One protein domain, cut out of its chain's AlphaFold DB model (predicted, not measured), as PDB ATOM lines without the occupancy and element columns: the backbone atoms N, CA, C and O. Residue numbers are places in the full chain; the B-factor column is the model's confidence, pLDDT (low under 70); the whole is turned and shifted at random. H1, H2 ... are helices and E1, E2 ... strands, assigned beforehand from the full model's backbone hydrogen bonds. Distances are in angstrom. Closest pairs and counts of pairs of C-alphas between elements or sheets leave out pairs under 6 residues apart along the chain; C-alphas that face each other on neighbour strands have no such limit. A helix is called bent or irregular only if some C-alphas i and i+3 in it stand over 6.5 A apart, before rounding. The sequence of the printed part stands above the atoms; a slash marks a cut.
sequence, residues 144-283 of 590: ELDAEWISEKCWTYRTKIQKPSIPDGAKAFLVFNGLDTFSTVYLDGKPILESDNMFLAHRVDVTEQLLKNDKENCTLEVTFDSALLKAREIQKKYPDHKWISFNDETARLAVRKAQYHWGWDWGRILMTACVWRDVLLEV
ATOM      1  N   GLU A 144     -21.143  33.050 -30.278       82.31
ATOM      2  CA  GLU A 144     -22.463  32.969 -29.640       82.31
ATOM      3  C   GLU A 144     -22.358  32.630 -28.142       82.31
ATOM      4  O   GLU A 144     -23.001  33.282 -27.322       82.31
ATOM      5  N   LEU A 145     -21.488  31.680 -27.777       83.62
ATOM      6  CA  LEU A 145     -21.268  31.260 -26.388       83.62
ATOM      7  C   LEU A 145     -20.650  32.396 -25.552       83.62
ATOM      8  O   LEU A 145     -21.065  32.650 -24.421       83.62
ATOM      9  N   ASP A 146     -19.720  33.154 -26.140       76.75
ATOM     10  CA  ASP A 146     -19.100  34.335 -25.517       76.75
ATOM     11  C   ASP A 146     -20.066  35.532 -25.379       76.75
ATOM     12  O   ASP A 146     -19.755  36.512 -24.691       76.75
ATOM     13  N   ALA A 147     -21.248  35.469 -26.004       74.50
ATOM     14  CA  ALA A 147     -22.301  36.478 -25.906       74.50
ATOM     15  C   ALA A 147     -23.390  36.140 -24.865       74.50
ATOM     16  O   ALA A 147     -24.111  37.048 -24.442       74.50
ATOM     17  N   GLU A 148     -23.500  34.888 -24.395       75.75
ATOM     18  CA  GLU A 148     -24.587  34.428 -23.505       75.75
ATOM     19  C   GLU A 148     -24.768  35.296 -22.249       75.75
ATOM     20  O   GLU A 148     -25.898  35.570 -21.833       75.75
ATOM     21  N   TRP A 149     -23.669  35.785 -21.661       74.56
ATOM     22  CA  TRP A 149     -23.684  36.591 -20.432       74.56
ATOM     23  C   TRP A 149     -24.518  37.874 -20.544       74.56
ATOM     24  O   TRP A 149     -24.969  38.378 -19.514       74.56
ATOM     25  N   ILE A 150     -24.743  38.398 -21.759       73.31
ATOM     26  CA  ILE A 150     -25.572  39.587 -22.022       73.31
ATOM     27  C   ILE A 150     -27.000  39.375 -21.511       73.31
ATOM     28  O   ILE A 150     -27.591  40.286 -20.923       73.31
ATOM     29  N   SER A 151     -27.515  38.153 -21.679       78.88
ATOM     30  CA  SER A 151     -28.867  37.747 -21.290       78.88
ATOM     31  C   SER A 151     -29.130  37.871 -19.787       78.88
ATOM     32  O   SER A 151     -30.272  38.054 -19.365       78.88
ATOM     33  N   GLU A 152     -28.076  37.793 -18.973       80.25
ATOM     34  CA  GLU A 152     -28.112  37.775 -17.512       80.25
ATOM     35  C   GLU A 152     -27.887  39.153 -16.861       80.25
ATOM     36  O   GLU A 152     -27.670  39.223 -15.647       80.25
ATOM     37  N   LYS A 153     -27.806  40.241 -17.633       76.00
ATOM     38  CA  LYS A 153     -27.530  41.585 -17.099       76.00
ATOM     39  C   LYS A 153     -28.714  42.516 -17.324       76.00
ATOM     40  O   LYS A 153     -29.522  42.312 -18.228       76.00
ATOM     41  N   CYS A 154     -28.803  43.531 -16.474       80.06
ATOM     42  CA  CYS A 154     -29.680  44.672 -16.692       80.06
ATOM     43  C   CYS A 154     -28.920  45.723 -17.516       80.06
ATOM     44  O   CYS A 154     -27.702  45.857 -17.377       80.06
ATOM     45  N   TRP A 155     -29.625  46.450 -18.380       78.00
ATOM     46  CA  TRP A 155     -29.027  47.344 -19.375       78.00
ATOM     47  C   TRP A 155     -29.701  48.717 -19.346       78.00
ATOM     48  O   TRP A 155     -30.883  48.834 -19.658       78.00
ATOM     49  N   THR A 156     -28.955  49.765 -18.991       81.44
ATOM     50  CA  THR A 156     -29.475  51.140 -18.912       81.44
ATOM     51  C   THR A 156     -29.053  51.967 -20.121       81.44
ATOM     52  O   THR A 156     -27.900  52.386 -20.237       81.44
ATOM     53  N   TYR A 157     -30.013  52.267 -20.992       79.31
ATOM     54  CA  TYR A 157     -29.872  53.247 -22.065       79.31
ATOM     55  C   TYR A 157     -30.201  54.635 -21.510       79.31
ATOM     56  O   TYR A 157     -31.180  54.800 -20.786       79.31
ATOM     57  N   ARG A 158     -29.406  55.653 -21.852       84.19
ATOM     58  CA  ARG A 158     -29.636  57.037 -21.417       84.19
ATOM     59  C   ARG A 158     -29.322  58.010 -22.544       84.19
ATOM     60  O   ARG A 158     -28.271  57.912 -23.168       84.19
ATOM     61  N   THR A 159     -30.203  58.979 -22.752       83.62
ATOM     62  CA  THR A 159     -30.025  60.088 -23.694       83.62
ATOM     63  C   THR A 159     -30.493  61.410 -23.077       83.62
ATOM     64  O   THR A 159     -31.057  61.446 -21.979       83.62
ATOM     65  N   LYS A 160     -30.248  62.521 -23.772       85.12
ATOM     66  CA  LYS A 160     -30.834  63.829 -23.463       85.12
ATOM     67  C   LYS A 160     -31.853  64.160 -24.542       85.12
ATOM     68  O   LYS A 160     -31.526  64.102 -25.723       85.12
ATOM     69  N   ILE A 161     -33.056  64.537 -24.129       86.81
ATOM     70  CA  ILE A 161     -34.074  65.091 -25.020       86.81
ATOM     71  C   ILE A 161     -34.154  66.600 -24.784       86.81
ATOM     72  O   ILE A 161     -34.247  67.053 -23.639       86.81
ATOM     73  N   GLN A 162     -34.103  67.384 -25.858       87.19
ATOM     74  CA  GLN A 162     -34.358  68.819 -25.777       87.19
ATOM     75  C   GLN A 162     -35.833  69.033 -25.416       87.19
ATOM     76  O   GLN A 162     -36.714  68.368 -25.963       87.19
ATOM     77  N   LYS A 163     -36.113  69.944 -24.480       87.94
ATOM     78  CA  LYS A 163     -37.481  70.297 -24.091       87.94
ATOM     79  C   LYS A 163     -38.184  70.956 -25.293       87.94
ATOM     80  O   LYS A 163     -37.712  71.998 -25.753       87.94
ATOM     81  N   PRO A 164     -39.285  70.387 -25.815       88.75
ATOM     82  CA  PRO A 164     -40.008  70.975 -26.933       88.75
ATOM     83  C   PRO A 164     -40.795  72.206 -26.472       88.75
ATOM     84  O   PRO A 164     -41.126  72.350 -25.292       88.75
ATOM     85  N   SER A 165     -41.164  73.064 -27.423       89.19
ATOM     86  CA  SER A 165     -42.240  74.026 -27.185       89.19
ATOM     87  C   SER A 165     -43.563  73.269 -27.061       89.19
ATOM     88  O   SER A 165     -43.877  72.439 -27.914       89.19
ATOM     89  N   ILE A 166     -44.329  73.549 -26.008       91.31
ATOM     90  CA  ILE A 166     -45.668  72.992 -25.779       91.31
ATOM     91  C   ILE A 166     -46.640  74.180 -25.798       91.31
ATOM     92  O   ILE A 166     -46.702  74.908 -24.807       91.31
ATOM     93  N   PRO A 167     -47.343  74.435 -26.919       87.25
ATOM     94  CA  PRO A 167     -48.322  75.518 -27.011       87.25
ATOM     95  C   PRO A 167     -49.498  75.341 -26.044       87.25
ATOM     96  O   PRO A 167     -49.822  74.218 -25.654       87.25
ATOM     97  N   ASP A 168     -50.189  76.434 -25.718       84.81
ATOM     98  CA  ASP A 168     -51.377  76.393 -24.861       84.81
ATOM     99  C   ASP A 168     -52.430  75.413 -25.400       84.81
ATOM    100  O   ASP A 168     -52.847  75.467 -26.560       84.81
ATOM    101  N   GLY A 169     -52.855  74.486 -24.541       83.06
ATOM    102  CA  GLY A 169     -53.804  73.433 -24.893       83.06
ATOM    103  C   GLY A 169     -53.219  72.251 -25.676       83.06
ATOM    104  O   GLY A 169     -53.954  71.294 -25.916       83.06
ATOM    105  N   ALA A 170     -51.939  72.259 -26.056       87.69
ATOM    106  CA  ALA A 170     -51.259  71.066 -26.559       87.69
ATOM    107  C   ALA A 170     -50.844  70.132 -25.408       87.69
ATOM    108  O   ALA A 170     -50.702  70.548 -24.257       87.69
ATOM    109  N   LYS A 171     -50.619  68.860 -25.734       91.19
ATOM    110  CA  LYS A 171     -50.019  67.857 -24.847       91.19
ATOM    111  C   LYS A 171     -48.740  67.300 -25.454       91.19
ATOM    112  O   LYS A 171     -48.622  67.241 -26.676       91.19
ATOM    113  N   ALA A 172     -47.820  66.868 -24.598       93.19
ATOM    114  CA  ALA A 172     -46.572  66.219 -24.973       93.19
ATOM    115  C   ALA A 172     -46.561  64.758 -24.503       93.19
ATOM    116  O   ALA A 172     -46.744  64.476 -23.318       93.19
ATOM    117  N   PHE A 173     -46.311  63.838 -25.433       92.94
ATOM    118  CA  PHE A 173     -46.267  62.402 -25.187       92.94
ATOM    119  C   PHE A 173     -44.899  61.829 -25.548       92.94
ATOM    120  O   PHE A 173     -44.418  62.038 -26.662       92.94
ATOM    121  N   LEU A 174     -44.310  61.045 -24.642       94.69
ATOM    122  CA  LEU A 174     -43.249  60.110 -25.016       94.69
ATOM    123  C   LEU A 174     -43.890  58.810 -25.498       94.69
ATOM    124  O   LEU A 174     -44.751  58.234 -24.828       94.69
ATOM    125  N   VAL A 175     -43.477  58.374 -26.681       90.88
ATOM    126  CA  VAL A 175     -44.068  57.262 -27.419       90.88
ATOM    127  C   VAL A 175     -42.970  56.256 -27.706       90.88
ATOM    128  O   VAL A 175     -42.009  56.582 -28.391       90.88
ATOM    129  N   PHE A 176     -43.099  55.049 -27.170       89.94
ATOM    130  CA  PHE A 176     -42.130  53.968 -27.316       89.94
ATOM    131  C   PHE A 176     -42.762  52.896 -28.195       89.94
ATOM    132  O   PHE A 176     -43.654  52.184 -27.735       89.94
ATOM    133  N   ASN A 177     -42.331  52.778 -29.451       73.31
ATOM    134  CA  ASN A 177     -42.947  51.854 -30.412       73.31
ATOM    135  C   ASN A 177     -42.553  50.380 -30.189       73.31
ATOM    136  O   ASN A 177     -43.110  49.500 -30.843       73.31
ATOM    137  N   GLY A 178     -41.598  50.109 -29.293       78.69
ATOM    138  CA  GLY A 178     -41.177  48.763 -28.908       78.69
ATOM    139  C   GLY A 178     -40.020  48.770 -27.901       78.69
ATOM    140  O   GLY A 178     -38.936  49.282 -28.187       78.69
ATOM    141  N   LEU A 179     -40.242  48.164 -26.733       84.88
ATOM    142  CA  LEU A 179     -39.260  48.004 -25.655       84.88
ATOM    143  C   LEU A 179     -39.028  46.512 -25.409       84.88
ATOM    144  O   LEU A 179     -39.969  45.801 -25.079       84.88
ATOM    145  N   ASP A 180     -37.803  46.020 -25.583       85.31
ATOM    146  CA  ASP A 180     -37.452  44.607 -25.424       85.31
ATOM    147  C   ASP A 180     -36.689  44.365 -24.108       85.31
ATOM    148  O   ASP A 180     -35.501  44.653 -24.022       85.31
ATOM    149  N   THR A 181     -37.286  43.832 -23.039       90.44
ATOM    150  CA  THR A 181     -38.719  43.547 -22.831       90.44
ATOM    151  C   THR A 181     -39.150  44.130 -21.483       90.44
ATOM    152  O   THR A 181     -39.815  45.161 -21.440       90.44
ATOM    153  N   PHE A 182     -38.701  43.528 -20.374       96.38
ATOM    154  CA  PHE A 182     -38.916  44.085 -19.038       96.38
ATOM    155  C   PHE A 182     -38.124  45.381 -18.904       96.38
ATOM    156  O   PHE A 182     -36.898  45.353 -19.003       96.38
ATOM    157  N   SER A 183     -38.805  46.506 -18.711       94.75
ATOM    158  CA  SER A 183     -38.162  47.818 -18.700       94.75
ATOM    159  C   SER A 183     -38.876  48.833 -17.819       94.75
ATOM    160  O   SER A 183     -40.103  48.855 -17.739       94.75
ATOM    161  N   THR A 184     -38.090  49.717 -17.204       98.00
ATOM    162  CA  THR A 184     -38.575  50.920 -16.524       98.00
ATOM    163  C   THR A 184     -37.978  52.148 -17.204       98.00
ATOM    164  O   THR A 184     -36.757  52.274 -17.340       98.00
ATOM    165  N   VAL A 185     -38.845  53.059 -17.642       97.56
ATOM    166  CA  VAL A 185     -38.471  54.339 -18.252       97.56
ATOM    167  C   VAL A 185     -38.495  55.431 -17.192       97.56
ATOM    168  O   VAL A 185     -39.483  55.569 -16.470       97.56
ATOM    169  N   TYR A 186     -37.457  56.263 -17.158       96.12
ATOM    170  CA  TYR A 186     -37.340  57.418 -16.276       96.12
ATOM    171  C   TYR A 186     -37.156  58.714 -17.074       96.12
ATOM    172  O   TYR A 186     -36.362  58.776 -18.012       96.12
ATOM    173  N   LEU A 187     -37.836  59.778 -16.644       95.62
ATOM    174  CA  LEU A 187     -37.645  61.144 -17.130       95.62
ATOM    175  C   LEU A 187     -37.100  62.007 -15.983       95.62
ATOM    176  O   LEU A 187     -37.735  62.148 -14.939       95.62
ATOM    177  N   ASP A 188     -35.883  62.526 -16.159       93.31
ATOM    178  CA  ASP A 188     -35.079  63.202 -15.129       93.31
ATOM    179  C   ASP A 188     -35.048  62.444 -13.780       93.31
ATOM    180  O   ASP A 188     -35.154  63.023 -12.698       93.31
ATOM    181  N   GLY A 189     -34.900  61.116 -13.858       90.69
ATOM    182  CA  GLY A 189     -34.792  60.215 -12.704       90.69
ATOM    183  C   GLY A 189     -36.119  59.828 -12.041       90.69
ATOM    184  O   GLY A 189     -36.107  59.065 -11.078       90.69
ATOM    185  N   LYS A 190     -37.269  60.304 -12.539       94.88
ATOM    186  CA  LYS A 190     -38.600  59.868 -12.081       94.88
ATOM    187  C   LYS A 190     -39.145  58.788 -13.019       94.88
ATOM    188  O   LYS A 190     -39.155  59.046 -14.222       94.88
ATOM    189  N   PRO A 191     -39.611  57.625 -12.528       97.38
ATOM    190  CA  PRO A 191     -40.222  56.618 -13.390       97.38
ATOM    191  C   PRO A 191     -41.509  57.164 -14.025       97.38
ATOM    192  O   PRO A 191     -42.284  57.858 -13.363       97.38
ATOM    193  N   ILE A 192     -41.716  56.867 -15.308       97.50
ATOM    194  CA  ILE A 192     -42.895  57.285 -16.089       97.50
ATOM    195  C   ILE A 192     -43.612  56.122 -16.791       97.50
ATOM    196  O   ILE A 192     -44.761  56.279 -17.194       97.50
ATOM    197  N   LEU A 193     -42.953  54.968 -16.941       98.12
ATOM    198  CA  LEU A 193     -43.508  53.759 -17.550       98.12
ATOM    199  C   LEU A 193     -42.780  52.524 -17.015       98.12
ATOM    200  O   LEU A 193     -41.556  52.540 -16.884       98.12
ATOM    201  N   GLU A 194     -43.531  51.450 -16.798       98.06
ATOM    202  CA  GLU A 194     -43.022  50.079 -16.731       98.06
ATOM    203  C   GLU A 194     -43.635  49.281 -17.894       98.06
ATOM    204  O   GLU A 194     -44.803  49.481 -18.236       98.06
ATOM    205  N   SER A 195     -42.850  48.409 -18.525       96.31
ATOM    206  CA  SER A 195     -43.291  47.509 -19.597       96.31
ATOM    207  C   SER A 195     -42.724  46.104 -19.393       96.31
ATOM    208  O   SER A 195     -41.631  45.939 -18.850       96.31
ATOM    209  N   ASP A 196     -43.478  45.093 -19.821       96.81
ATOM    210  CA  ASP A 196     -43.155  43.665 -19.763       96.81
ATOM    211  C   ASP A 196     -43.359  42.948 -21.116       96.81
ATOM    212  O   ASP A 196     -43.332  41.713 -21.188       96.81
ATOM    213  N   ASN A 197     -43.576  43.711 -22.197       93.94
ATOM    214  CA  ASN A 197     -44.081  43.183 -23.462       93.94
ATOM    215  C   ASN A 197     -43.469  43.873 -24.691       93.94
ATOM    216  O   ASN A 197     -43.838  44.986 -25.059       93.94
ATOM    217  N   MET A 198     -42.605  43.131 -25.387       86.94
ATOM    218  CA  MET A 198     -41.887  43.548 -26.593       86.94
ATOM    219  C   MET A 198     -42.803  44.029 -27.722       86.94
ATOM    220  O   MET A 198     -42.388  44.850 -28.540       86.94
ATOM    221  N   PHE A 199     -44.028  43.508 -27.794       83.38
ATOM    222  CA  PHE A 199     -44.925  43.688 -28.934       83.38
ATOM    223  C   PHE A 199     -45.893  44.869 -28.790       83.38
ATOM    224  O   PHE A 199     -46.697  45.096 -29.693       83.38
ATOM    225  N   LEU A 200     -45.852  45.602 -27.671       82.62
ATOM    226  CA  LEU A 200     -46.738  46.738 -27.422       82.62
ATOM    227  C   LEU A 200     -46.016  48.073 -27.616       82.62
ATOM    228  O   LEU A 200     -44.895  48.274 -27.152       82.62
ATOM    229  N   ALA A 201     -46.714  49.008 -28.259       83.50
ATOM    230  CA  ALA A 201     -46.348  50.415 -28.235       83.50
ATOM    231  C   ALA A 201     -46.938  51.080 -26.981       83.50
ATOM    232  O   ALA A 201     -48.101  50.860 -26.637       83.50
ATOM    233  N   HIS A 202     -46.156  51.929 -26.318       90.12
ATOM    234  CA  HIS A 202     -46.574  52.664 -25.124       90.12
ATOM    235  C   HIS A 202     -46.598  54.168 -25.402       90.12
ATOM    236  O   HIS A 202     -45.665  54.702 -25.997       90.12
ATOM    237  N   ARG A 203     -47.643  54.867 -24.947       92.62
ATOM    238  CA  ARG A 203     -47.791  56.326 -25.073       92.62
ATOM    239  C   ARG A 203     -47.993  56.928 -23.687       92.62
ATOM    240  O   ARG A 203     -48.943  56.567 -22.997       92.62
ATOM    241  N   VAL A 204     -47.097  57.820 -23.279       96.56
ATOM    242  CA  VAL A 204     -47.001  58.340 -21.910       96.56
ATOM    243  C   VAL A 204     -47.149  59.855 -21.932       96.56
ATOM    244  O   VAL A 204     -46.315  60.539 -22.523       96.56
ATOM    245  N   ASP A 205     -48.194  60.385 -21.293       95.50
ATOM    246  CA  ASP A 205     -48.367  61.832 -21.128       95.50
ATOM    247  C   ASP A 205     -47.297  62.367 -20.163       95.50
ATOM    248  O   ASP A 205     -47.244  61.992 -18.986       95.50
ATOM    249  N   VAL A 206     -46.418  63.219 -20.686       95.75
ATOM    250  CA  VAL A 206     -45.320  63.854 -19.942       95.75
ATOM    251  C   VAL A 206     -45.476  65.375 -19.877       95.75
ATOM    252  O   VAL A 206     -44.530  66.087 -19.529       95.75
ATOM    253  N   THR A 207     -46.666  65.890 -20.206       94.00
ATOM    254  CA  THR A 207     -46.937  67.327 -20.337       94.00
ATOM    255  C   THR A 207     -46.598  68.086 -19.052       94.00
ATOM    256  O   THR A 207     -45.853  69.063 -19.095       94.00
ATOM    257  N   GLU A 208     -47.064  67.622 -17.887       92.00
ATOM    258  CA  GLU A 208     -46.752  68.283 -16.612       92.00
ATOM    259  C   GLU A 208     -45.267  68.195 -16.247       92.00
ATOM    260  O   GLU A 208     -44.703  69.147 -15.709       92.00
ATOM    261  N   GLN A 209     -44.635  67.054 -16.523       92.56
ATOM    262  CA  GLN A 209     -43.245  66.761 -16.198       92.56
ATOM    263  C   GLN A 209     -42.303  67.672 -16.993       92.56
ATOM    264  O   GLN A 209     -41.324  68.160 -16.434       92.56
ATOM    265  N   LEU A 210     -42.621  67.942 -18.263       91.75
ATOM    266  CA  LEU A 210     -41.884  68.878 -19.110       91.75
ATOM    267  C   LEU A 210     -42.193  70.340 -18.759       91.75
ATOM    268  O   LEU A 210     -41.267  71.143 -18.650       91.75
ATOM    269  N   LEU A 211     -43.464  70.704 -18.538       89.31
ATOM    270  CA  LEU A 211     -43.839  72.079 -18.178       89.31
ATOM    271  C   LEU A 211     -43.201  72.523 -16.853       89.31
ATOM    272  O   LEU A 211     -42.645  73.617 -16.796       89.31
ATOM    273  N   LYS A 212     -43.198  71.658 -15.828       87.12
ATOM    274  CA  LYS A 212     -42.630  71.914 -14.486       87.12
ATOM    275  C   LYS A 212     -41.096  71.782 -14.410       87.12
ATOM    276  O   LYS A 212     -40.552  71.766 -13.308       87.12
ATOM    277  N   ASN A 213     -40.402  71.622 -15.539       84.00
ATOM    278  CA  ASN A 213     -38.945  71.481 -15.593       84.00
ATOM    279  C   ASN A 213     -38.298  72.743 -16.172       84.00
ATOM    280  O   ASN A 213     -38.487  73.043 -17.350       84.00
ATOM    281  N   ASP A 214     -37.500  73.448 -15.372       82.25
ATOM    282  CA  ASP A 214     -36.821  74.688 -15.782       82.25
ATOM    283  C   ASP A 214     -35.604  74.448 -16.699       82.25
ATOM    284  O   ASP A 214     -34.992  75.394 -17.192       82.25
ATOM    285  N   LYS A 215     -35.227  73.185 -16.940       86.12
ATOM    286  CA  LYS A 215     -34.113  72.820 -17.825       86.12
ATOM    287  C   LYS A 215     -34.519  72.851 -19.301       86.12
ATOM    288  O   LYS A 215     -35.565  72.336 -19.686       86.12
ATOM    289  N   GLU A 216     -33.597  73.302 -20.148       85.25
ATOM    290  CA  GLU A 216     -33.691  73.179 -21.614       85.25
ATOM    291  C   GLU A 216     -33.594  71.726 -22.111       85.25
ATOM    292  O   GLU A 216     -34.052  71.406 -23.205       85.25
ATOM    293  N   ASN A 217     -32.976  70.840 -21.323       88.25
ATOM    294  CA  ASN A 217     -32.738  69.441 -21.667       88.25
ATOM    295  C   ASN A 217     -33.166  68.532 -20.512       88.25
ATOM    296  O   ASN A 217     -32.731  68.722 -19.374       88.25
ATOM    297  N   CYS A 218     -33.968  67.517 -20.827       89.50
ATOM    298  CA  CYS A 218     -34.396  66.485 -19.889       89.50
ATOM    299  C   CYS A 218     -33.567  65.215 -20.111       89.50
ATOM    300  O   CYS A 218     -33.233  64.871 -21.247       89.50
ATOM    301  N   THR A 219     -33.255  64.483 -19.045       89.50
ATOM    302  CA  THR A 219     -32.597  63.171 -19.154       89.50
ATOM    303  C   THR A 219     -33.655  62.098 -19.381       89.50
ATOM    304  O   THR A 219     -34.508  61.911 -18.516       89.50
ATOM    305  N   LEU A 220     -33.604  61.388 -20.507       90.69
ATOM    306  CA  LEU A 220     -34.429  60.202 -20.744       90.69
ATOM    307  C   LEU A 220     -33.578  58.955 -20.506       90.69
ATOM    308  O   LEU A 220     -32.471  58.840 -21.034       90.69
ATOM    309  N   GLU A 221     -34.090  58.027 -19.711       91.00
ATOM    310  CA  GLU A 221     -33.406  56.796 -19.334       91.00
ATOM    311  C   GLU A 221     -34.361  55.607 -19.451       91.00
ATOM    312  O   GLU A 221     -35.531  55.715 -19.095       91.00
ATOM    313  N   VAL A 222     -33.867  54.478 -19.951       87.38
ATOM    314  CA  VAL A 222     -34.602  53.212 -20.025       87.38
ATOM    315  C   VAL A 222     -33.698  52.122 -19.472       87.38
ATOM    316  O   VAL A 222     -32.675  51.797 -20.076       87.38
ATOM    317  N   THR A 223     -34.069  51.568 -18.322       89.69
ATOM    318  CA  THR A 223     -33.372  50.434 -17.712       89.69
ATOM    319  C   THR A 223     -34.148  49.167 -18.015       89.69
ATOM    320  O   THR A 223     -35.302  49.036 -17.614       89.69
ATOM    321  N   PHE A 224     -33.510  48.249 -18.735       87.00
ATOM    322  CA  PHE A 224     -34.033  46.924 -19.033       87.00
ATOM    323  C   PHE A 224     -33.551  45.919 -17.994       87.00
ATOM    324  O   PHE A 224     -32.358  45.869 -17.693       87.00
ATOM    325  N   ASP A 225     -34.458  45.090 -17.492       92.25
ATOM    326  CA  ASP A 225     -34.127  43.942 -16.654       92.25
ATOM    327  C   ASP A 225     -33.844  42.694 -17.504       92.25
ATOM    328  O   ASP A 225     -34.415  42.507 -18.582       92.25
ATOM    329  N   SER A 226     -33.008  41.789 -16.986       91.19
ATOM    330  CA  SER A 226     -32.719  40.498 -17.627       91.19
ATOM    331  C   SER A 226     -34.000  39.689 -17.873       91.19
ATOM    332  O   SER A 226     -34.597  39.125 -16.950       91.19
ATOM    333  N   ALA A 227     -34.394  39.564 -19.144       93.75
ATOM    334  CA  ALA A 227     -35.552  38.766 -19.539       93.75
ATOM    335  C   ALA A 227     -35.385  37.275 -19.199       93.75
ATOM    336  O   ALA A 227     -36.365  36.629 -18.831       93.75
ATOM    337  N   LEU A 228     -34.151  36.753 -19.240       92.88
ATOM    338  CA  LEU A 228     -33.818  35.387 -18.824       92.88
ATOM    339  C   LEU A 228     -34.126  35.150 -17.338       92.88
ATOM    340  O   LEU A 228     -34.815  34.191 -16.981       92.88
ATOM    341  N   LEU A 229     -33.641  36.033 -16.462       94.69
ATOM    342  CA  LEU A 229     -33.821  35.887 -15.019       94.69
ATOM    343  C   LEU A 229     -35.282  36.130 -14.613       94.69
ATOM    344  O   LEU A 229     -35.845  35.313 -13.883       94.69
ATOM    345  N   LYS A 230     -35.940  37.158 -15.168       95.56
ATOM    346  CA  LYS A 230     -37.373  37.428 -14.941       95.56
ATOM    347  C   LYS A 230     -38.266  36.274 -15.395       95.56
ATOM    348  O   LYS A 230     -39.183  35.904 -14.668       95.56
ATOM    349  N   ALA A 231     -37.989  35.654 -16.544       95.06
ATOM    350  CA  ALA A 231     -38.729  34.475 -16.996       95.06
ATOM    351  C   ALA A 231     -38.641  33.329 -15.983       95.06
ATOM    352  O   ALA A 231     -39.663  32.791 -15.558       95.06
ATOM    353  N   ARG A 232     -37.418  33.001 -15.546       95.19
ATOM    354  CA  ARG A 232     -37.150  31.952 -14.551       95.19
ATOM    355  C   ARG A 232     -37.771  32.283 -13.186       95.19
ATOM    356  O   ARG A 232     -38.184  31.373 -12.472       95.19
ATOM    357  N   GLU A 233     -37.878  33.559 -12.810       95.88
ATOM    358  CA  GLU A 233     -38.627  34.004 -11.624       95.88
ATOM    359  C   GLU A 233     -40.146  33.842 -11.773       95.88
ATOM    360  O   GLU A 233     -40.802  33.421 -10.822       95.88
ATOM    361  N   ILE A 234     -40.720  34.173 -12.934       94.25
ATOM    362  CA  ILE A 234     -42.159  34.014 -13.192       94.25
ATOM    363  C   ILE A 234     -42.520  32.527 -13.234       94.25
ATOM    364  O   ILE A 234     -43.472  32.121 -12.574       94.25
ATOM    365  N   GLN A 235     -41.726  31.701 -13.920       93.81
ATOM    366  CA  GLN A 235     -41.921  30.253 -14.007       93.81
ATOM    367  C   GLN A 235     -42.005  29.599 -12.616       93.81
ATOM    368  O   GLN A 235     -42.932  28.839 -12.337       93.81
ATOM    369  N   LYS A 236     -41.092  29.968 -11.703       94.56
ATOM    370  CA  LYS A 236     -41.050  29.476 -10.310       94.56
ATOM    371  C   LYS A 236     -42.286  29.833  -9.473       94.56
ATOM    372  O   LYS A 236     -42.505  29.189  -8.451       94.56
ATOM    373  N   LYS A 237     -43.092  30.824  -9.876       94.94
ATOM    374  CA  LYS A 237     -44.349  31.188  -9.187       94.94
ATOM    375  C   LYS A 237     -45.503  30.229  -9.512       94.94
ATOM    376  O   LYS A 237     -46.499  30.245  -8.797       94.94
ATOM    377  N   TYR A 238     -45.362  29.390 -10.541       91.69
ATOM    378  CA  TYR A 238     -46.391  28.448 -10.995       91.69
ATOM    379  C   TYR A 238     -45.825  27.016 -11.096       91.69
ATOM    380  O   TYR A 238     -45.683  26.492 -12.206       91.69
ATOM    381  N   PRO A 239     -45.474  26.376  -9.961       88.56
ATOM    382  CA  PRO A 239     -44.854  25.047  -9.944       88.56
ATOM    383  C   PRO A 239     -45.776  23.937 -10.470       88.56
ATOM    384  O   PRO A 239     -45.291  22.955 -11.024       88.56
ATOM    385  N   ASP A 240     -47.095  24.101 -10.344       91.75
ATOM    386  CA  ASP A 240     -48.090  23.134 -10.828       91.75
ATOM    387  C   ASP A 240     -48.351  23.236 -12.345       91.75
ATOM    388  O   ASP A 240     -49.002  22.366 -12.930       91.75
ATOM    389  N   HIS A 241     -47.856  24.289 -13.011       87.50
ATOM    390  CA  HIS A 241     -48.032  24.456 -14.450       87.50
ATOM    391  C   HIS A 241     -46.981  23.662 -15.238       87.50
ATOM    392  O   HIS A 241     -45.778  23.755 -14.997       87.50
ATOM    393  N   LYS A 242     -47.436  22.889 -16.229       87.12
ATOM    394  CA  LYS A 242     -46.565  22.083 -17.093       87.12
ATOM    395  C   LYS A 242     -46.008  22.931 -18.234       87.12
ATOM    396  O   LYS A 242     -46.544  22.931 -19.339       87.12
ATOM    397  N   TRP A 243     -44.918  23.633 -17.946       85.25
ATOM    398  CA  TRP A 243     -44.123  24.384 -18.917       85.25
ATOM    399  C   TRP A 243     -43.473  23.433 -19.938       85.25
ATOM    400  O   TRP A 243     -42.442  22.829 -19.660       85.25
ATOM    401  N   ILE A 244     -44.094  23.271 -21.111       84.69
ATOM    402  CA  ILE A 244     -43.609  22.403 -22.197       84.69
ATOM    403  C   ILE A 244     -43.259  23.273 -23.405       84.69
ATOM    404  O   ILE A 244     -44.145  23.865 -24.020       84.69
ATOM    405  N   SER A 245     -41.975  23.332 -23.757       81.50
ATOM    406  CA  SER A 245     -41.471  23.982 -24.969       81.50
ATOM    407  C   SER A 245     -40.797  22.979 -25.902       81.50
ATOM    408  O   SER A 245     -40.229  21.982 -25.469       81.50
ATOM    409  N   PHE A 246     -40.826  23.285 -27.198       68.31
ATOM    410  CA  PHE A 246     -39.779  22.853 -28.119       68.31
ATOM    411  C   PHE A 246     -38.537  23.726 -27.865       68.31
ATOM    412  O   PHE A 246     -38.693  24.937 -27.676       68.31
ATOM    413  N   ASN A 247     -37.342  23.134 -27.843       66.88
ATOM    414  CA  ASN A 247     -36.070  23.751 -27.426       66.88
ATOM    415  C   ASN A 247     -36.024  24.179 -25.936       66.88
ATOM    416  O   ASN A 247     -37.057  24.425 -25.300       66.88
ATOM    417  N   ASP A 248     -34.813  24.206 -25.372       73.25
ATOM    418  CA  ASP A 248     -34.562  23.892 -23.953       73.25
ATOM    419  C   ASP A 248     -35.121  24.877 -22.915       73.25
ATOM    420  O   ASP A 248     -35.597  24.456 -21.858       73.25
ATOM    421  N   GLU A 249     -35.069  26.188 -23.170       89.50
ATOM    422  CA  GLU A 249     -35.408  27.191 -22.151       89.50
ATOM    423  C   GLU A 249     -36.926  27.403 -22.015       89.50
ATOM    424  O   GLU A 249     -37.507  28.387 -22.479       89.50
ATOM    425  N   THR A 250     -37.570  26.454 -21.334       91.25
ATOM    426  CA  THR A 250     -39.006  26.437 -20.999       91.25
ATOM    427  C   THR A 250     -39.540  27.725 -20.363       91.25
ATOM    428  O   THR A 250     -40.725  28.030 -20.530       91.25
ATOM    429  N   ALA A 251     -38.711  28.520 -19.674       91.25
ATOM    430  CA  ALA A 251     -39.154  29.762 -19.045       91.25
ATOM    431  C   ALA A 251     -39.607  30.823 -20.068       91.25
ATOM    432  O   ALA A 251     -40.443  31.669 -19.739       91.25
ATOM    433  N   ARG A 252     -39.143  30.750 -21.328       92.06
ATOM    434  CA  ARG A 252     -39.500  31.684 -22.420       92.06
ATOM    435  C   ARG A 252     -41.005  31.855 -22.645       92.06
ATOM    436  O   ARG A 252     -41.459  32.913 -23.090       92.06
ATOM    437  N   LEU A 253     -41.774  30.819 -22.309       91.25
ATOM    438  CA  LEU A 253     -43.231  30.765 -22.419       91.25
ATOM    439  C   LEU A 253     -43.926  31.791 -21.508       91.25
ATOM    440  O   LEU A 253     -45.005  32.279 -21.849       91.25
ATOM    441  N   ALA A 254     -43.297  32.144 -20.382       91.31
ATOM    442  CA  ALA A 254     -43.817  33.074 -19.381       91.31
ATOM    443  C   ALA A 254     -43.685  34.562 -19.771       91.31
ATOM    444  O   ALA A 254     -44.194  35.421 -19.056       91.31
ATOM    445  N   VAL A 255     -43.000  34.881 -20.876       92.31
ATOM    446  CA  VAL A 255     -42.651  36.260 -21.270       92.31
ATOM    447  C   VAL A 255     -43.308  36.639 -22.597       92.31
ATOM    448  O   VAL A 255     -43.581  35.787 -23.448       92.31
ATOM    449  N   ARG A 256     -43.579  37.932 -22.812       94.00
ATOM    450  CA  ARG A 256     -44.010  38.493 -24.105       94.00
ATOM    451  C   ARG A 256     -42.824  39.126 -24.844       94.00
ATOM    452  O   ARG A 256     -42.786  40.322 -25.091       94.00
ATOM    453  N   LYS A 257     -41.857  38.272 -25.191       91.12
ATOM    454  CA  LYS A 257     -40.659  38.560 -26.000       91.12
ATOM    455  C   LYS A 257     -40.668  37.686 -27.256       91.12
ATOM    456  O   LYS A 257     -41.237  36.588 -27.231       91.12
ATOM    457  N   ALA A 258     -40.025  38.142 -28.331       88.62
ATOM    458  CA  ALA A 258     -39.789  37.352 -29.537       88.62
ATOM    459  C   ALA A 258     -39.127  36.005 -29.191       88.62
ATOM    460  O   ALA A 258     -38.066  35.945 -28.575       88.62
ATOM    461  N   GLN A 259     -39.795  34.903 -29.539       87.38
ATOM    462  CA  GLN A 259     -39.471  33.585 -28.979       87.38
ATOM    463  C   GLN A 259     -38.172  32.983 -29.537       87.38
ATOM    464  O   GLN A 259     -37.546  32.199 -28.835       87.38
ATOM    465  N   TYR A 260     -37.734  33.391 -30.732       84.50
ATOM    466  CA  TYR A 260     -36.479  32.928 -31.344       84.50
ATOM    467  C   TYR A 260     -35.216  33.517 -30.690       84.50
ATOM    468  O   TYR A 260     -34.130  32.982 -30.880       84.50
ATOM    469  N   HIS A 261     -35.332  34.586 -29.887       86.69
ATOM    470  CA  HIS A 261     -34.194  35.160 -29.139       86.69
ATOM    471  C   HIS A 261     -33.615  34.162 -28.126       86.69
ATOM    472  O   HIS A 261     -32.449  34.245 -27.759       86.69
ATOM    473  N   TRP A 262     -34.437  33.200 -27.704       89.50
ATOM    474  CA  TRP A 262     -34.105  32.106 -26.793       89.50
ATOM    475  C   TRP A 262     -33.452  30.908 -27.507       89.50
ATOM    476  O   TRP A 262     -33.361  29.831 -26.920       89.50
ATOM    477  N   GLY A 263     -33.045  31.080 -28.768       86.44
ATOM    478  CA  GLY A 263     -32.653  30.003 -29.671       86.44
ATOM    479  C   GLY A 263     -33.849  29.380 -30.395       86.44
ATOM    480  O   GLY A 263     -34.983  29.372 -29.906       86.44
ATOM    481  N   TRP A 264     -33.592  28.847 -31.587       86.19
ATOM    482  CA  TRP A 264     -34.555  28.066 -32.363       86.19
ATOM    483  C   TRP A 264     -33.833  27.024 -33.233       86.19
ATOM    484  O   TRP A 264     -32.614  27.070 -33.334       86.19
ATOM    485  N   ASP A 265     -34.549  26.111 -33.897       77.56
ATOM    486  CA  ASP A 265     -33.930  25.063 -34.735       77.56
ATOM    487  C   ASP A 265     -33.239  25.582 -36.019       77.56
ATOM    488  O   ASP A 265     -32.559  24.828 -36.707       77.56
ATOM    489  N   TRP A 266     -33.313  26.891 -36.277       81.81
ATOM    490  CA  TRP A 266     -32.500  27.644 -37.245       81.81
ATOM    491  C   TRP A 266     -31.751  28.844 -36.619       81.81
ATOM    492  O   TRP A 266     -31.055  29.576 -37.320       81.81
ATOM    493  N   GLY A 267     -31.912  29.101 -35.313       82.00
ATOM    494  CA  GLY A 267     -31.619  30.401 -34.692       82.00
ATOM    495  C   GLY A 267     -30.706  30.333 -33.466       82.00
ATOM    496  O   GLY A 267     -30.915  29.522 -32.566       82.00
ATOM    497  N   ARG A 268     -29.719  31.236 -33.410       83.44
ATOM    498  CA  ARG A 268     -28.788  31.408 -32.276       83.44
ATOM    499  C   ARG A 268     -29.489  31.925 -31.011       83.44
ATOM    500  O   ARG A 268     -30.468  32.667 -31.107       83.44
ATOM    501  N   ILE A 269     -28.949  31.616 -29.831       84.38
ATOM    502  CA  ILE A 269     -29.423  32.160 -28.546       84.38
ATOM    503  C   ILE A 269     -28.883  33.589 -28.367       84.38
ATOM    504  O   ILE A 269     -27.840  33.817 -27.760       84.38
ATOM    505  N   LEU A 270     -29.603  34.580 -28.899       82.56
ATOM    506  CA  LEU A 270     -29.252  36.003 -28.804       82.56
ATOM    507  C   LEU A 270     -30.331  36.785 -28.048       82.56
ATOM    508  O   LEU A 270     -31.173  37.482 -28.613       82.56
ATOM    509  N   MET A 271     -30.277  36.662 -26.722       80.81
ATOM    510  CA  MET A 271     -31.192  37.299 -25.774       80.81
ATOM    511  C   MET A 271     -30.869  38.788 -25.563       80.81
ATOM    512  O   MET A 271     -30.295  39.186 -24.549       80.81
ATOM    513  N   THR A 272     -31.267  39.613 -26.532       79.94
ATOM    514  CA  THR A 272     -31.159  41.082 -26.494       79.94
ATOM    515  C   THR A 272     -31.956  41.725 -25.356       79.94
ATOM    516  O   THR A 272     -32.943  41.165 -24.868       79.94
ATOM    517  N   ALA A 273     -31.558  42.948 -24.992       77.50
ATOM    518  CA  ALA A 273     -32.359  43.884 -24.208       77.50
ATOM    519  C   ALA A 273     -32.132  45.314 -24.742       77.50
ATOM    520  O   ALA A 273     -31.010  45.831 -24.679       77.50
ATOM    521  N   CYS A 274     -33.154  45.932 -25.342       78.31
ATOM    522  CA  CYS A 274     -33.002  47.207 -26.052       78.31
ATOM    523  C   CYS A 274     -34.320  47.939 -26.354       78.31
ATOM    524  O   CYS A 274     -35.419  47.385 -26.344       78.31
ATOM    525  N   VAL A 275     -34.183  49.219 -26.700       80.94
ATOM    526  CA  VAL A 275     -35.195  49.968 -27.453       80.94
ATOM    527  C   VAL A 275     -35.133  49.462 -28.900       80.94
ATOM    528  O   VAL A 275     -34.163  49.754 -29.597       80.94
ATOM    529  N   TRP A 276     -36.105  48.648 -29.328       75.62
ATOM    530  CA  TRP A 276     -36.037  47.915 -30.608       75.62
ATOM    531  C   TRP A 276     -36.857  48.549 -31.743       75.62
ATOM    532  O   TRP A 276     -36.780  48.104 -32.889       75.62
ATOM    533  N   ARG A 277     -37.630  49.593 -31.429       72.06
ATOM    534  CA  ARG A 277     -38.337  50.478 -32.367       72.06
ATOM    535  C   ARG A 277     -38.282  51.915 -31.854       72.06
ATOM    536  O   ARG A 277     -37.937  52.143 -30.696       72.06
ATOM    537  N   ASP A 278     -38.648  52.863 -32.710       74.50
ATOM    538  CA  ASP A 278     -38.485  54.298 -32.465       74.50
ATOM    539  C   ASP A 278     -39.086  54.791 -31.144       74.50
ATOM    540  O   ASP A 278     -40.126  54.314 -30.672       74.50
ATOM    541  N   VAL A 279     -38.441  55.821 -30.593       80.00
ATOM    542  CA  VAL A 279     -38.958  56.611 -29.476       80.00
ATOM    543  C   VAL A 279     -39.216  58.025 -29.964       80.00
ATOM    544  O   VAL A 279     -38.285  58.738 -30.337       80.00
ATOM    545  N   LEU A 280     -40.484  58.426 -29.963       85.38
ATOM    546  CA  LEU A 280     -40.936  59.725 -30.449       85.38
ATOM    547  C   LEU A 280     -41.337  60.618 -29.270       85.38
ATOM    548  O   LEU A 280     -41.898  60.149 -28.279       85.38
ATOM    549  N   LEU A 281     -41.077  61.919 -29.397       88.31
ATOM    550  CA  LEU A 281     -41.630  62.950 -28.523       88.31
ATOM    551  C   LEU A 281     -42.659  63.749 -29.323       88.31
ATOM    552  O   LEU A 281     -42.324  64.708 -30.014       88.31
ATOM    553  N   GLU A 282     -43.911  63.309 -29.266       88.88
ATOM    554  CA  GLU A 282     -45.012  63.934 -29.996       88.88
ATOM    555  C   GLU A 282     -45.600  65.098 -29.193       88.88
ATOM    556  O   GLU A 282     -45.881  64.953 -28.002       88.88
ATOM    557  N   VAL A 283     -45.850  66.238 -29.846       87.38
ATOM    558  CA  VAL A 283     -46.593  67.366 -29.261       87.38
ATOM    559  C   VAL A 283     -47.790  67.691 -30.150       87.38
ATOM    560  O   VAL A 283     -47.612  68.034 -31.316       87.38
TER     561      VAL A 283
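This is residues 144 to 283 of the 590 residues of the protein "Beta-mannosidase B" of Talaromyces marneffei PM1 (UniProt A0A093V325). An elongated body of two antiparallel sheets, E1-E6-E3-E4 and E5-E2-E7, stands as two walls partly face to face, nearest each other at E4 and E5 and open between E1 and E7, and a loose head of four short helices, H1, H3, H4 and H5, sits past one end of the strands. The strands run roughly along the longest axis, E6 leads straight into H3 of the head, small H2 sits at the other end, and residues 263 to 278 run from the head back to E7. The printed part has 140 residues with five named helices and seven named strands, in the order H1 E1 E2 E3 E4 E5 H2 E6 H3 H4 H5 E7, and its class is mixed, helices and strands. It is loose, with a radius of gyration of the C-alphas of 17.8 A and spans of 55 by 34 by 23 A.

H1, residues 144 to 152, begins with C-alpha 144 at (-22.463, 32.969, -29.640) and is 14.2 A long; it is irregular, with C-alphas 146 and 149 7.2 A apart. E1, residues 155 to 162, is 23.0 A long. E2 is residues 171 to 176, 16.2 A. E3, residues 183 to 187, is 13.4 A long, and E4, residues 190 to 195, is 15.2 A. E5 is residues 202 to 205, and H2 is residues 207 to 211. E6, residues 217 to 224, is 22.7 A long and ends with C-alpha 224 at (-34.033, 46.924, -19.033). H3, residues 227 to 235, is 12.0 A long. H4 is residues 250 to 254; it is neither bent nor irregular, but only just: C-alphas 250 and 253 are 6.2 A apart. H5 is residues 259 to 262. E7, residues 279 to 283, is 13.2 A long and ends with C-alpha 283 at (-46.593, 67.366, -29.261).

The sheet E1 E6 E3 E4 is twisted, with edge strands E1 and E4. E1 and E6 are antiparallel at 161 degrees, with N 157 and O 222 2.9 A apart, within hydrogen-bond range. E6 and E3 are antiparallel at 168 degrees, with N 186 and O 221 at 2.8 A. E3 and E4 form a hairpin, with N 185 and O 193 at 2.9 A. In the other sheet, E2 is the inner strand: N 176 and O 202 of E5 are 2.8 A apart, and N 173 and O 282 of E7 are 2.8 A apart. Between the sheets, the closest C-alphas of E4 and E5 are those of Ile 192 and Val 204, 7.2 A apart. Residues 179 to 180 pair with residues 274 to 275, antiparallel. H2 only grazes each sheet; the closest C-alphas of H2 and E2 are those of Thr 207 and Ala 172, 4.8 A apart. H3 and H4 touch, closest at the C-alphas of Ala 231 and Ala 251, 5.2 A. H1 and H3 touch only at their ends, closest at the C-alphas of Ser 151 and Leu 228, 6.0 A, at a steep tilt of 59 degrees, the same way. H4 and H5 are close but not clearly touching, with the C-alphas of Arg 252 and Gln 259 closest at 6.8 A. H3 and H5 are apart. In H2 and H3 every O i to N i+4 pair is within hydrogen-bond range; H1 has 1 of 5 and 5 of 6 O i to N i+3 pairs, H4 has 0 of 1 and 2 of 2, and H5 is too short for an O i to N i+4 pair.

The two C-alphas farthest apart are those of Asp 168 and Asp 240, at 55.2 A. The printed part has no cut. The links from H3 to H4, 14 residues, and from H5 to E7, 16 residues, are long. The mean pLDDT of the printed part is 87.4, and residues 246 to 247 are under 70.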